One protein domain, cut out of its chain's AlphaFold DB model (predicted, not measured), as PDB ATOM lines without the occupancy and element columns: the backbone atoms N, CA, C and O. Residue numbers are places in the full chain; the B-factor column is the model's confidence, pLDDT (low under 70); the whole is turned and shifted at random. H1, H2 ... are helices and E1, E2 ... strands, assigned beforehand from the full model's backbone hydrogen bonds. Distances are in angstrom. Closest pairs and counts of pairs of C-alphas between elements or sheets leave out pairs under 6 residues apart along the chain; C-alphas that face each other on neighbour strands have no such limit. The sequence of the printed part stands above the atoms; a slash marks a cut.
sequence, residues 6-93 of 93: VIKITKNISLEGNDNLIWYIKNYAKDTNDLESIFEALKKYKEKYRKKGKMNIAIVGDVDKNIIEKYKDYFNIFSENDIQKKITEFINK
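Overview. This is residues 6 to 93 of the 93 residues of an uncharacterized protein of Candidatus Nanopusillus sp (UniProt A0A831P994). A twisted sheet of four strands has H1, H2 and H3 over one face and its other face bare, and residues 83 to 93, most of them in H4, stick out as an arm that makes the length. H2 runs along the sheet, with H1 crossing it near E2 and H3 packed by E4. The printed part has 88 residues, with four named helices and four named strands in the order E1 E2 H1 H2 E3 H3 E4 H4, of mixed class. The sheet is mixed, in the order E2 E1 E3 E4. The whole is compact, with a radius of gyration of the C-alphas of 13.7 A and spans of 45 by 32 by 24 A.

Along the chain. Find C-alpha 6 at (-175.725, -271.171, -248.848), where E1, residues 6 to 9, begins. Its neighbours are E2, residues 13 to 17, and E3, residues 55 to 60, 16.3 A long; beyond E3 is E4, residues 75 to 79. Look next for H2, residues 35 to 48, which runs 19.9 A from C-alpha 35 at (-186.804, -271.090, -244.495). H1 is residues 19 to 28, 14.1 A, and H3 residues 65 to 71, 10.1 A. H4, residues 80 to 91, runs 16.3 A to C-alpha 91 at (-164.449, -292.477, -239.884).

Arrangement. Start at the sheet, only just strongly twisted, its C-alphas up to 4.4 A off its plane. The hairpin E1 and E2 is antiparallel, with N 8 and O 14 at 2.9 A. E1 and E3 are parallel, with N 7 and O 58 at 2.8 A; E3 and E4 are parallel, with N 59 and O 78 at 2.8 A. H2 is on the sheet at a height over the sheet of 9.0 A, and its line stands at 9 degrees to E3 on the local plane, along the strands. H1 and H2 touch, closest at the C-alphas of Ile 25 and Ala 41, 5.7 A, with a steep tilt of 69.5 degrees, only just short of about perpendicular, opposite ways. H2 and H3 are close but not clearly touching, closest at the C-alphas of Glu 36 and Ile 67, 6.8 A. E3, H3 and E4 form a strand-helix-strand unit, two parallel neighbour strands with a helix between, whose crossover is right-handed. With residues 80 to 85, H4 only grazes the sheet; it is apart from H1, H2 and H3. In H1, H2, H3 and H4 every O i to N i+4 pair is within hydrogen-bond range.

Size, cuts and confidence. The C-alphas of Asn 27 and Lys 93, the two farthest apart, are 46.3 A from each other. The printed part has no cut, and no link between named elements is long. Check the B-factor column at residues 81 to 90 and 92 to 93, where pLDDT is under 70.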
ATOM      1  N   VAL A   6    -175.933-270.652-250.194       93.81
ATOM      2  CA  VAL A   6    -175.725-271.171-248.848       93.81
ATOM      3  C   VAL A   6    -176.696-270.436-247.928       93.81
ATOM      4  O   VAL A   6    -176.750-269.206-247.939       93.81
ATOM      5  N   ILE A   7    -177.466-271.195-247.157       94.81
ATOM      6  CA  ILE A   7    -178.412-270.705-246.158       94.81
ATOM      7  C   ILE A   7    -177.860-271.103-244.792       94.81
ATOM      8  O   ILE A   7    -177.734-272.290-244.499       94.81
ATOM      9  N   LYS A   8    -177.508-270.124-243.959       93.62
ATOM     10  CA  LYS A   8    -177.035-270.383-242.595       93.62
ATOM     11  C   LYS A   8    -178.154-270.060-241.618       93.62
ATOM     12  O   LYS A   8    -178.589-268.909-241.554       93.62
ATOM     13  N   ILE A   9    -178.599-271.070-240.884       91.44
ATOM     14  CA  ILE A   9    -179.672-271.005-239.896       91.44
ATOM     15  C   ILE A   9    -179.020-270.956-238.516       91.44
ATOM     16  O   ILE A   9    -178.396-271.910-238.062       91.44
ATOM     17  N   THR A  10    -179.135-269.802-237.869       87.62
ATOM     18  CA  THR A  10    -178.710-269.595-236.479       87.62
ATOM     19  C   THR A  10    -179.921-269.092-235.690       87.62
ATOM     20  O   THR A  10    -181.012-269.629-235.847       87.62
ATOM     21  N   LYS A  11    -179.790-268.018-234.900       86.88
ATOM     22  CA  LYS A  11    -180.957-267.279-234.392       86.88
ATOM     23  C   LYS A  11    -181.752-266.612-235.527       86.88
ATOM     24  O   LYS A  11    -182.961-266.468-235.416       86.88
ATOM     25  N   ASN A  12    -181.053-266.218-236.592       92.06
ATOM     26  CA  ASN A  12    -181.595-265.637-237.818       92.06
ATOM     27  C   ASN A  12    -181.067-266.418-239.028       92.06
ATOM     28  O   ASN A  12    -180.078-267.156-238.912       92.06
ATOM     29  N   ILE A  13    -181.679-266.202-240.194       94.00
ATOM     30  CA  ILE A  13    -181.190-266.754-241.455       94.00
ATOM     31  C   ILE A  13    -180.284-265.738-242.155       94.00
ATOM     32  O   ILE A  13    -180.609-264.561-242.293       94.00
ATOM     33  N   SER A  14    -179.134-266.211-242.631       95.25
ATOM     34  CA  SER A  14    -178.251-265.449-243.519       95.25
ATOM     35  C   SER A  14    -178.005-266.198-244.826       95.25
ATOM     36  O   SER A  14    -178.050-267.429-244.876       95.25
ATOM     37  N   LEU A  15    -177.792-265.434-245.900       95.50
ATOM     38  CA  LEU A  15    -177.722-265.929-247.273       95.50
ATOM     39  C   LEU A  15    -176.390-265.531-247.912       95.50
ATOM     40  O   LEU A  15    -176.037-264.352-247.913       95.50
ATOM     41  N   GLU A  16    -175.701-266.497-248.510       93.69
ATOM     42  CA  GLU A  16    -174.442-266.302-249.238       93.69
ATOM     43  C   GLU A  16    -174.480-267.045-250.579       93.69
ATOM     44  O   GLU A  16    -175.140-268.075-250.708       93.69
ATOM     45  N   GLY A  17    -173.781-266.551-251.602       89.56
ATOM     46  CA  GLY A  17    -173.761-267.169-252.930       89.56
ATOM     47  C   GLY A  17    -174.102-266.185-254.043       89.56
ATOM     48  O   GLY A  17    -173.536-265.104-254.111       89.56
ATOM     49  N   ASN A  18    -174.975-266.580-254.970       91.25
ATOM     50  CA  ASN A  18    -175.288-265.761-256.141       91.25
ATOM     51  C   ASN A  18    -176.098-264.498-255.779       91.25
ATOM     52  O   ASN A  18    -177.242-264.609-255.339       91.25
ATOM     53  N   ASP A  19    -175.555-263.314-256.073       92.38
ATOM     54  CA  ASP A  19    -176.178-262.026-255.729       92.38
ATOM     55  C   ASP A  19    -177.585-261.844-256.306       92.38
ATOM     56  O   ASP A  19    -178.472-261.347-255.617       92.38
ATOM     57  N   ASN A  20    -177.840-262.312-257.532       91.06
ATOM     58  CA  ASN A  20    -179.171-262.206-258.140       91.06
ATOM     59  C   ASN A  20    -180.206-263.078-257.415       91.06
ATOM     60  O   ASN A  20    -181.370-262.691-257.316       91.06
ATOM     61  N   LEU A  21    -179.801-264.249-256.908       92.62
ATOM     62  CA  LEU A  21    -180.673-265.091-256.084       92.62
ATOM     63  C   LEU A  21    -180.959-264.426-254.746       92.62
ATOM     64  O   LEU A  21    -182.116-264.348-254.344       92.62
ATOM     65  N   ILE A  22    -179.916-263.929-254.082       95.38
ATOM     66  CA  ILE A  22    -180.039-263.268-252.781       95.38
ATOM     67  C   ILE A  22    -180.930-262.033-252.903       95.38
ATOM     68  O   ILE A  22    -181.848-261.859-252.103       95.38
ATOM     69  N   TRP A  23    -180.703-261.205-253.923       95.56
ATOM     70  CA  TRP A  23    -181.540-260.047-254.216       95.56
ATOM     71  C   TRP A  23    -182.997-260.461-254.427       95.56
ATOM     72  O   TRP A  23    -183.891-259.868-253.828       95.56
ATOM     73  N   TYR A  24    -183.251-261.512-255.211       95.56
ATOM     74  CA  TYR A  24    -184.614-261.984-255.437       95.56
ATOM     75  C   TYR A  24    -185.275-262.466-254.139       95.56
ATOM     76  O   TYR A  24    -186.394-262.062-253.840       95.56
ATOM     77  N   ILE A  25    -184.590-263.275-253.329       96.62
ATOM     78  CA  ILE A  25    -185.127-263.748-252.043       96.62
ATOM     79  C   ILE A  25    -185.479-262.562-251.142       96.62
ATOM     80  O   ILE A  25    -186.590-262.504-250.631       96.62
ATOM     81  N   LYS A  26    -184.585-261.575-251.015       96.12
ATOM     82  CA  LYS A  26    -184.816-260.386-250.180       96.12
ATOM     83  C   LYS A  26    -186.020-259.543-250.615       96.12
ATOM     84  O   LYS A  26    -186.604-258.872-249.776       96.12
ATOM     85  N   ASN A  27    -186.379-259.563-251.900       96.50
ATOM     86  CA  ASN A  27    -187.498-258.777-252.431       96.50
ATOM     87  C   ASN A  27    -188.820-259.556-252.505       96.50
ATOM     88  O   ASN A  27    -189.880-258.938-252.532       96.50
ATOM     89  N   TYR A  28    -188.770-260.889-252.595       96.50
ATOM     90  CA  TYR A  28    -189.946-261.710-252.915       96.50
ATOM     91  C   TYR A  28    -190.270-262.804-251.892       96.50
ATOM     92  O   TYR A  28    -191.347-263.399-251.980       96.50
ATOM     93  N   ALA A  29    -189.381-263.095-250.940       96.88
ATOM     94  CA  ALA A  29    -189.741-263.925-249.795       96.88
ATOM     95  C   ALA A  29    -190.667-263.134-248.865       96.88
ATOM     96  O   ALA A  29    -190.465-261.942-248.640       96.88
ATOM     97  N   LYS A  30    -191.684-263.807-248.319       96.12
ATOM     98  CA  LYS A  30    -192.598-263.201-247.342       96.12
ATOM     99  C   LYS A  30    -191.856-262.810-246.061       96.12
ATOM    100  O   LYS A  30    -192.110-261.749-245.507       96.12
ATOM    101  N   ASP A  31    -190.947-263.675-245.626       95.69
ATOM    102  CA  ASP A  31    -190.033-263.453-244.517       95.69
ATOM    103  C   ASP A  31    -188.665-264.049-244.882       95.69
ATOM    104  O   ASP A  31    -188.576-265.148-245.429       95.69
ATOM    105  N   THR A  32    -187.595-263.297-244.627       94.25
ATOM    106  CA  THR A  32    -186.213-263.723-244.910       94.25
ATOM    107  C   THR A  32    -185.566-264.471-243.748       94.25
ATOM    108  O   THR A  32    -184.474-265.000-243.923       94.25
ATOM    109  N   ASN A  33    -186.236-264.552-242.595       94.62
ATOM    110  CA  ASN A  33    -185.869-265.418-241.473       94.62
ATOM    111  C   ASN A  33    -186.687-266.717-241.421       94.62
ATOM    112  O   ASN A  33    -186.467-267.527-240.525       94.62
ATOM    113  N   ASP A  34    -187.578-266.946-242.389       94.62
ATOM    114  CA  ASP A  34    -188.337-268.187-242.531       94.62
ATOM    115  C   ASP A  34    -187.837-268.999-243.734       94.62
ATOM    116  O   ASP A  34    -187.840-268.540-244.882       94.62
ATOM    117  N   LEU A  35    -187.406-270.232-243.477       94.12
ATOM    118  CA  LEU A  35    -186.804-271.090-244.495       94.12
ATOM    119  C   LEU A  35    -187.806-271.480-245.589       94.12
ATOM    120  O   LEU A  35    -187.440-271.553-246.765       94.12
ATOM    121  N   GLU A  36    -189.063-271.714-245.219       95.25
ATOM    122  CA  GLU A  36    -190.108-272.082-246.173       95.25
ATOM    123  C   GLU A  36    -190.409-270.923-247.133       95.25
ATOM    124  O   GLU A  36    -190.423-271.106-248.353       95.25
ATOM    125  N   SER A  37    -190.528-269.701-246.605       96.50
ATOM    126  CA  SER A  37    -190.664-268.474-247.399       96.50
ATOM    127  C   SER A  37    -189.502-268.268-248.374       96.50
ATOM    128  O   SER A  37    -189.727-267.873-249.525       96.50
ATOM    129  N   ILE A  38    -188.266-268.564-247.956       96.75
ATOM    130  CA  ILE A  38    -187.087-268.515-248.835       96.75
ATOM    131  C   ILE A  38    -187.201-269.551-249.959       96.75
ATOM    132  O   ILE A  38    -186.952-269.226-251.126       96.75
ATOM    133  N   PHE A  39    -187.586-270.788-249.642       96.00
ATOM    134  CA  PHE A  39    -187.714-271.843-250.645       96.00
ATOM    135  C   PHE A  39    -188.838-271.587-251.651       96.00
ATOM    136  O   PHE A  39    -188.638-271.814-252.849       96.00
ATOM    137  N   GLU A  40    -189.973-271.042-251.216       96.62
ATOM    138  CA  GLU A  40    -191.035-270.601-252.125       96.62
ATOM    139  C   GLU A  40    -190.549-269.501-253.080       96.62
ATOM    140  O   GLU A  40    -190.808-269.558-254.288       96.62
ATOM    141  N   ALA A  41    -189.788-268.520-252.584       96.31
ATOM    142  CA  ALA A  41    -189.200-267.488-253.438       96.31
ATOM    143  C   ALA A  41    -188.207-268.087-254.450       96.31
ATOM    144  O   ALA A  41    -188.255-267.765-255.639       96.31
ATOM    145  N   LEU A  42    -187.346-269.012-254.020       94.56
ATOM    146  CA  LEU A  42    -186.421-269.724-254.906       94.56
ATOM    147  C   LEU A  42    -187.147-270.540-255.981       94.56
ATOM    148  O   LEU A  42    -186.697-270.587-257.131       94.56
ATOM    149  N   LYS A  43    -188.275-271.166-255.632       94.88
ATOM    150  CA  LYS A  43    -189.082-271.951-256.570       94.88
ATOM    151  C   LYS A  43    -189.646-271.041-257.658       94.88
ATOM    152  O   LYS A  43    -189.416-271.296-258.841       94.88
ATOM    153  N   LYS A  44    -190.253-269.919-257.263       93.94
ATOM    154  CA  LYS A  44    -190.761-268.895-258.192       93.94
ATOM    155  C   LYS A  44    -189.658-268.309-259.069       93.94
ATOM    156  O   LYS A  44    -189.859-268.125-260.267       93.94
ATOM    157  N   TYR A  45    -188.470-268.061-258.509       92.62
ATOM    158  CA  TYR A  45    -187.310-267.633-259.290       92.62
ATOM    159  C   TYR A  45    -186.969-268.664-260.375       92.62
ATOM    160  O   TYR A  45    -186.833-268.326-261.553       92.62
ATOM    161  N   LYS A  46    -186.859-269.941-260.003       89.88
ATOM    162  CA  LYS A  46    -186.533-271.022-260.938       89.88
ATOM    163  C   LYS A  46    -187.572-271.150-262.056       89.88
ATOM    164  O   LYS A  46    -187.180-271.309-263.214       89.88
ATOM    165  N   GLU A  47    -188.857-271.055-261.718       90.50
ATOM    166  CA  GLU A  47    -189.977-271.074-262.666       90.50
ATOM    167  C   GLU A  47    -189.922-269.875-263.624       90.50
ATOM    168  O   GLU A  47    -189.954-270.057-264.844       90.50
ATOM    169  N   LYS A  48    -189.733-268.660-263.090       89.88
ATOM    170  CA  LYS A  48    -189.649-267.413-263.867       89.88
ATOM    171  C   LYS A  48    -188.506-267.430-264.881       89.88
ATOM    172  O   LYS A  48    -188.693-267.033-266.027       89.88
ATOM    173  N   TYR A  49    -187.327-267.899-264.474       85.25
ATOM    174  CA  TYR A  49    -186.127-267.900-265.319       85.25
ATOM    175  C   TYR A  49    -185.896-269.225-266.062       85.25
ATOM    176  O   TYR A  49    -184.843-269.401-266.675       85.25
ATOM    177  N   ARG A  50    -186.859-270.165-266.010       74.25
ATOM    178  CA  ARG A  50    -186.830-271.479-266.686       74.25
ATOM    179  C   ARG A  50    -185.489-272.214-266.556       74.25
ATOM    180  O   ARG A  50    -185.028-272.862-267.499       74.25
ATOM    181  N   LYS A  51    -184.835-272.126-265.390       71.00
ATOM    182  CA  LYS A  51    -183.535-272.786-265.193       71.00
ATOM    183  C   LYS A  51    -183.724-274.303-265.260       71.00
ATOM    184  O   LYS A  51    -184.415-274.876-264.413       71.00
ATOM    185  N   LYS A  52    -183.121-274.950-266.264       77.12
ATOM    186  CA  LYS A  52    -183.082-276.417-266.388       77.12
ATOM    187  C   LYS A  52    -182.278-277.015-265.222       77.12
ATOM    188  O   LYS A  52    -181.267-276.447-264.825       77.12
ATOM    189  N   GLY A  53    -182.728-278.157-264.693       84.69
ATOM    190  CA  GLY A  53    -182.051-278.886-263.607       84.69
ATOM    191  C   GLY A  53    -182.248-278.295-262.202       84.69
ATOM    192  O   GLY A  53    -182.746-277.182-262.047       84.69
ATOM    193  N   LYS A  54    -181.901-279.054-261.160       88.69
ATOM    194  CA  LYS A  54    -182.051-278.626-259.758       88.69
ATOM    195  C   LYS A  54    -180.964-277.618-259.370       88.69
ATOM    196  O   LYS A  54    -179.820-277.734-259.806       88.69
ATOM    197  N   MET A  55    -181.317-276.625-258.552       89.75
ATOM    198  CA  MET A  55    -180.325-275.700-257.983       89.75
ATOM    199  C   MET A  55    -179.672-276.330-256.753       89.75
ATOM    200  O   MET A  55    -180.362-276.946-255.948       89.75
ATOM    201  N   ASN A  56    -178.359-276.162-256.603       91.44
ATOM    202  CA  ASN A  56    -177.625-276.683-255.448       91.44
ATOM    203  C   ASN A  56    -177.699-275.681-254.294       91.44
ATOM    204  O   ASN A  56    -177.155-274.579-254.415       91.44
ATOM    205  N   ILE A  57    -178.342-276.076-253.199       93.00
ATOM    206  CA  ILE A  57    -178.535-275.273-251.992       93.00
ATOM    207  C   ILE A  57    -177.831-275.980-250.836       93.00
ATOM    208  O   ILE A  57    -178.099-277.152-250.578       93.00
ATOM    209  N   ALA A  58    -176.925-275.287-250.154       92.19
ATOM    210  CA  ALA A  58    -176.341-275.776-248.909       92.19
ATOM    211  C   ALA A  58    -177.062-275.141-247.718       92.19
ATOM    212  O   ALA A  58    -177.342-273.944-247.745       92.19
ATOM    213  N   ILE A  59    -177.334-275.932-246.685       92.88
ATOM    214  CA  ILE A  59    -177.890-275.473-245.414       92.88
ATOM    215  C   ILE A  59    -176.896-275.793-244.303       92.88
ATOM    216  O   ILE A  59    -176.448-276.931-244.174       92.88
ATOM    217  N   VAL A  60    -176.572-274.779-243.513       90.44
ATOM    218  CA  VAL A  60    -175.714-274.854-242.325       90.44
ATOM    219  C   VAL A  60    -176.604-274.559-241.122       90.44
ATOM    220  O   VAL A  60    -177.267-273.521-241.116       90.44
ATOM    221  N   GLY A  61    -176.638-275.453-240.136       87.25
ATOM    222  CA  GLY A  61    -177.564-275.390-238.998       87.25
ATOM    223  C   GLY A  61    -178.729-276.385-239.069       87.25
ATOM    224  O   GLY A  61    -178.807-277.222-239.971       87.25
ATOM    225  N   ASP A  62    -179.616-276.307-238.074       85.62
ATOM    226  CA  ASP A  62    -180.739-277.235-237.928       85.62
ATOM    227  C   ASP A  62    -181.876-276.909-238.904       85.62
ATOM    228  O   ASP A  62    -182.221-275.746-239.128       85.62
ATOM    229  N   VAL A  63    -182.440-277.947-239.514       87.62
ATOM    230  CA  VAL A  63    -183.452-277.826-240.564       87.62
ATOM    231  C   VAL A  63    -184.468-278.950-240.457       87.62
ATOM    232  O   VAL A  63    -184.119-280.127-240.349       87.62
ATOM    233  N   ASP A  64    -185.746-278.588-240.555       87.31
ATOM    234  CA  ASP A  64    -186.827-279.564-240.611       87.31
ATOM    235  C   ASP A  64    -186.740-280.392-241.907       87.31
ATOM    236  O   ASP A  64    -186.797-279.872-243.028       87.31
ATOM    237  N   LYS A  65    -186.645-281.715-241.752       87.25
ATOM    238  CA  LYS A  65    -186.622-282.679-242.857       87.25
ATOM    239  C   LYS A  65    -187.871-282.598-243.735       87.25
ATOM    240  O   LYS A  65    -187.768-282.852-244.932       87.25
ATOM    241  N   ASN A  66    -189.019-282.209-243.181       92.00
ATOM    242  CA  ASN A  66    -190.250-282.035-243.953       92.00
ATOM    243  C   ASN A  66    -190.104-280.925-245.000       92.00
ATOM    244  O   ASN A  66    -190.587-281.066-246.124       92.00
ATOM    245  N   ILE A  67    -189.383-279.848-244.665       91.06
ATOM    246  CA  ILE A  67    -189.082-278.764-245.606       91.06
ATOM    247  C   ILE A  67    -188.164-279.290-246.716       91.06
ATOM    248  O   ILE A  67    -188.419-279.043-247.894       91.06
ATOM    249  N   ILE A  68    -187.134-280.067-246.370       90.75
ATOM    250  CA  ILE A  68    -186.235-280.673-247.366       90.75
ATOM    251  C   ILE A  68    -187.026-281.555-248.336       90.75
ATOM    252  O   ILE A  68    -186.913-281.388-249.553       90.75
ATOM    253  N   GLU A  69    -187.862-282.449-247.811       91.62
ATOM    254  CA  GLU A  69    -188.672-283.363-248.615       91.62
ATOM    255  C   GLU A  69    -189.658-282.621-249.522       91.62
ATOM    256  O   GLU A  69    -189.804-282.982-250.692       91.62
ATOM    257  N   LYS A  70    -190.270-281.536-249.032       95.38
ATOM    258  CA  LYS A  70    -191.192-280.699-249.811       95.38
ATOM    259  C   LYS A  70    -190.528-280.064-251.037       95.38
ATOM    260  O   LYS A  70    -191.171-279.929-252.080       95.38
ATOM    261  N   TYR A  71    -189.251-279.681-250.942       94.44
ATOM    262  CA  TYR A  71    -188.542-278.977-252.019       94.44
ATOM    263  C   TYR A  71    -187.508-279.823-252.778       94.44
ATOM    264  O   TYR A  71    -186.867-279.316-253.708       94.44
ATOM    265  N   LYS A  72    -187.376-281.118-252.458       91.81
ATOM    266  CA  LYS A  72    -186.373-282.015-253.056       91.81
ATOM    267  C   LYS A  72    -186.465-282.131-254.575       91.81
ATOM    268  O   LYS A  72    -185.455-282.374-255.229       91.81
ATOM    269  N   ASP A  73    -187.645-281.949-255.166       91.38
ATOM    270  CA  ASP A  73    -187.837-282.031-256.622       91.38
ATOM    271  C   ASP A  73    -187.373-280.768-257.360       91.38
ATOM    272  O   ASP A  73    -187.043-280.819-258.547       91.38
ATOM    273  N   TYR A  74    -187.247-279.649-256.647       91.19
ATOM    274  CA  TYR A  74    -186.816-278.367-257.204       91.19
ATOM    275  C   TYR A  74    -185.323-278.111-256.979       91.19
ATOM    276  O   TYR A  74    -184.660-277.513-257.840       91.19
ATOM    277  N   PHE A  75    -184.785-278.576-255.848       93.06
ATOM    278  CA  PHE A  75    -183.436-278.257-255.386       93.06
ATOM    279  C   PHE A  75    -182.661-279.504-254.956       93.06
ATOM    280  O   PHE A  75    -183.220-280.456-254.424       93.06
ATOM    281  N   ASN A  76    -181.346-279.470-255.158       91.88
ATOM    282  CA  ASN A  76    -180.419-280.388-254.509       91.88
ATOM    283  C   ASN A  76    -180.011-279.740-253.185       91.88
ATOM    284  O   ASN A  76    -179.226-278.788-253.192       91.88
ATOM    285  N   ILE A  77    -180.580-280.214-252.081       92.00
ATOM    286  CA  ILE A  77    -180.358-279.653-250.748       92.00
ATOM    287  C   ILE A  77    -179.295-280.486-250.035       92.00
ATOM    288  O   ILE A  77    -179.395-281.709-249.970       92.00
ATOM    289  N   PHE A  78    -178.276-279.816-249.508       88.75
ATOM    290  CA  PHE A  78    -177.199-280.427-248.739       88.75
ATOM    291  C   PHE A  78    -177.215-279.822-247.339       88.75
ATOM    292  O   PHE A  78    -176.908-278.640-247.204       88.75
ATOM    293  N   SER A  79    -177.584-280.597-246.319       85.75
ATOM    294  CA  SER A  79    -177.524-280.137-244.929       85.75
ATOM    295  C   SER A  79    -176.173-280.492-244.303       85.75
ATOM    296  O   SER A  79    -175.614-281.563-244.558       85.75
ATOM    297  N   GLU A  80    -175.631-279.590-243.486       75.44
ATOM    298  CA  GLU A  80    -174.400-279.830-242.734       75.44
ATOM    299  C   GLU A  80    -174.522-281.069-241.842       75.44
ATOM    300  O   GLU A  80    -173.604-281.885-241.817       75.44
ATOM    301  N   ASN A  81    -175.674-281.268-241.197       68.62
ATOM    302  CA  ASN A  81    -175.939-282.441-240.365       68.62
ATOM    303  C   ASN A  81    -175.811-283.753-241.158       68.62
ATOM    304  O   ASN A  81    -175.230-284.718-240.659       68.62
ATOM    305  N   ASP A  82    -176.278-283.796-242.410       67.19
ATOM    306  CA  ASP A  82    -176.131-284.983-243.260       67.19
ATOM    307  C   ASP A  82    -174.678-285.211-243.702       67.19
ATOM    308  O   ASP A  82    -174.250-286.356-243.862       67.19
ATOM    309  N   ILE A  83    -173.908-284.139-243.907       65.44
ATOM    310  CA  ILE A  83    -172.486-284.221-244.270       65.44
ATOM    311  C   ILE A  83    -171.658-284.675-243.066       65.44
ATOM    312  O   ILE A  83    -170.881-285.619-243.190       65.44
ATOM    313  N   GLN A  84    -171.853-284.053-241.902       62.59
ATOM    314  CA  GLN A  84    -171.179-284.431-240.662       62.59
ATOM    315  C   GLN A  84    -171.495-285.881-240.293       62.59
ATOM    316  O   GLN A  84    -170.577-286.647-240.015       62.59
ATOM    317  N   LYS A  85    -172.765-286.302-240.376       62.28
ATOM    318  CA  LYS A  85    -173.155-287.694-240.122       62.28
ATOM    319  C   LYS A  85    -172.444-288.674-241.059       62.28
ATOM    320  O   LYS A  85    -171.884-289.654-240.582       62.28
ATOM    321  N   LYS A  86    -172.399-288.391-242.366       61.34
ATOM    322  CA  LYS A  86    -171.690-289.234-243.348       61.34
ATOM    323  C   LYS A  86    -170.186-289.314-243.090       61.34
ATOM    324  O   LYS A  86    -169.600-290.374-243.272       61.34
ATOM    325  N   ILE A  87    -169.563-288.210-242.678       60.56
ATOM    326  CA  ILE A  87    -168.140-288.181-242.315       60.56
ATOM    327  C   ILE A  87    -167.901-289.024-241.059       60.56
ATOM    328  O   ILE A  87    -167.008-289.865-241.055       60.56
ATOM    329  N   THR A  88    -168.727-288.864-240.026       56.84
ATOM    330  CA  THR A  88    -168.640-289.653-238.791       56.84
ATOM    331  C   THR A  88    -168.844-291.149-239.051       56.84
ATOM    332  O   THR A  88    -168.085-291.968-238.544       56.84
ATOM    333  N   GLU A  89    -169.824-291.525-239.875       68.69
ATOM    334  CA  GLU A  89    -170.062-292.919-240.282       68.69
ATOM    335  C   GLU A  89    -168.908-293.501-241.110       68.69
ATOM    336  O   GLU A  89    -168.639-294.693-241.015       68.69
ATOM    337  N   PHE A  90    -168.225-292.681-241.914       66.50
ATOM    338  CA  PHE A  90    -167.048-293.095-242.676       66.50
ATOM    339  C   PHE A  90    -165.812-293.290-241.788       66.50
ATOM    340  O   PHE A  90    -165.075-294.244-241.994       66.50
ATOM    341  N   ILE A  91    -165.590-292.403-240.813       71.75
ATOM    342  CA  ILE A  91    -164.449-292.477-239.884       71.75
ATOM    343  C   ILE A  91    -164.589-293.658-238.914       71.75
ATOM    344  O   ILE A  91    -163.592-294.272-238.553       71.75
ATOM    345  N   ASN A  92    -165.813-293.983-238.494       68.56
ATOM    346  CA  ASN A  92    -166.092-295.086-237.568       68.56
ATOM    347  C   ASN A  92    -166.195-296.462-238.258       68.56
ATOM    348  O   ASN A  92    -166.731-297.402-237.665       68.56
ATOM    349  N   LYS A  93    -165.734-296.570-239.507       54.00
ATOM    350  CA  LYS A  93    -165.734-297.790-240.314       54.00
ATOM    351  C   LYS A  93    -164.314-298.296-240.513       54.00
ATOM    352  O   LYS A  93    -164.151-299.535-240.499       54.00
TER     353      LYS A  93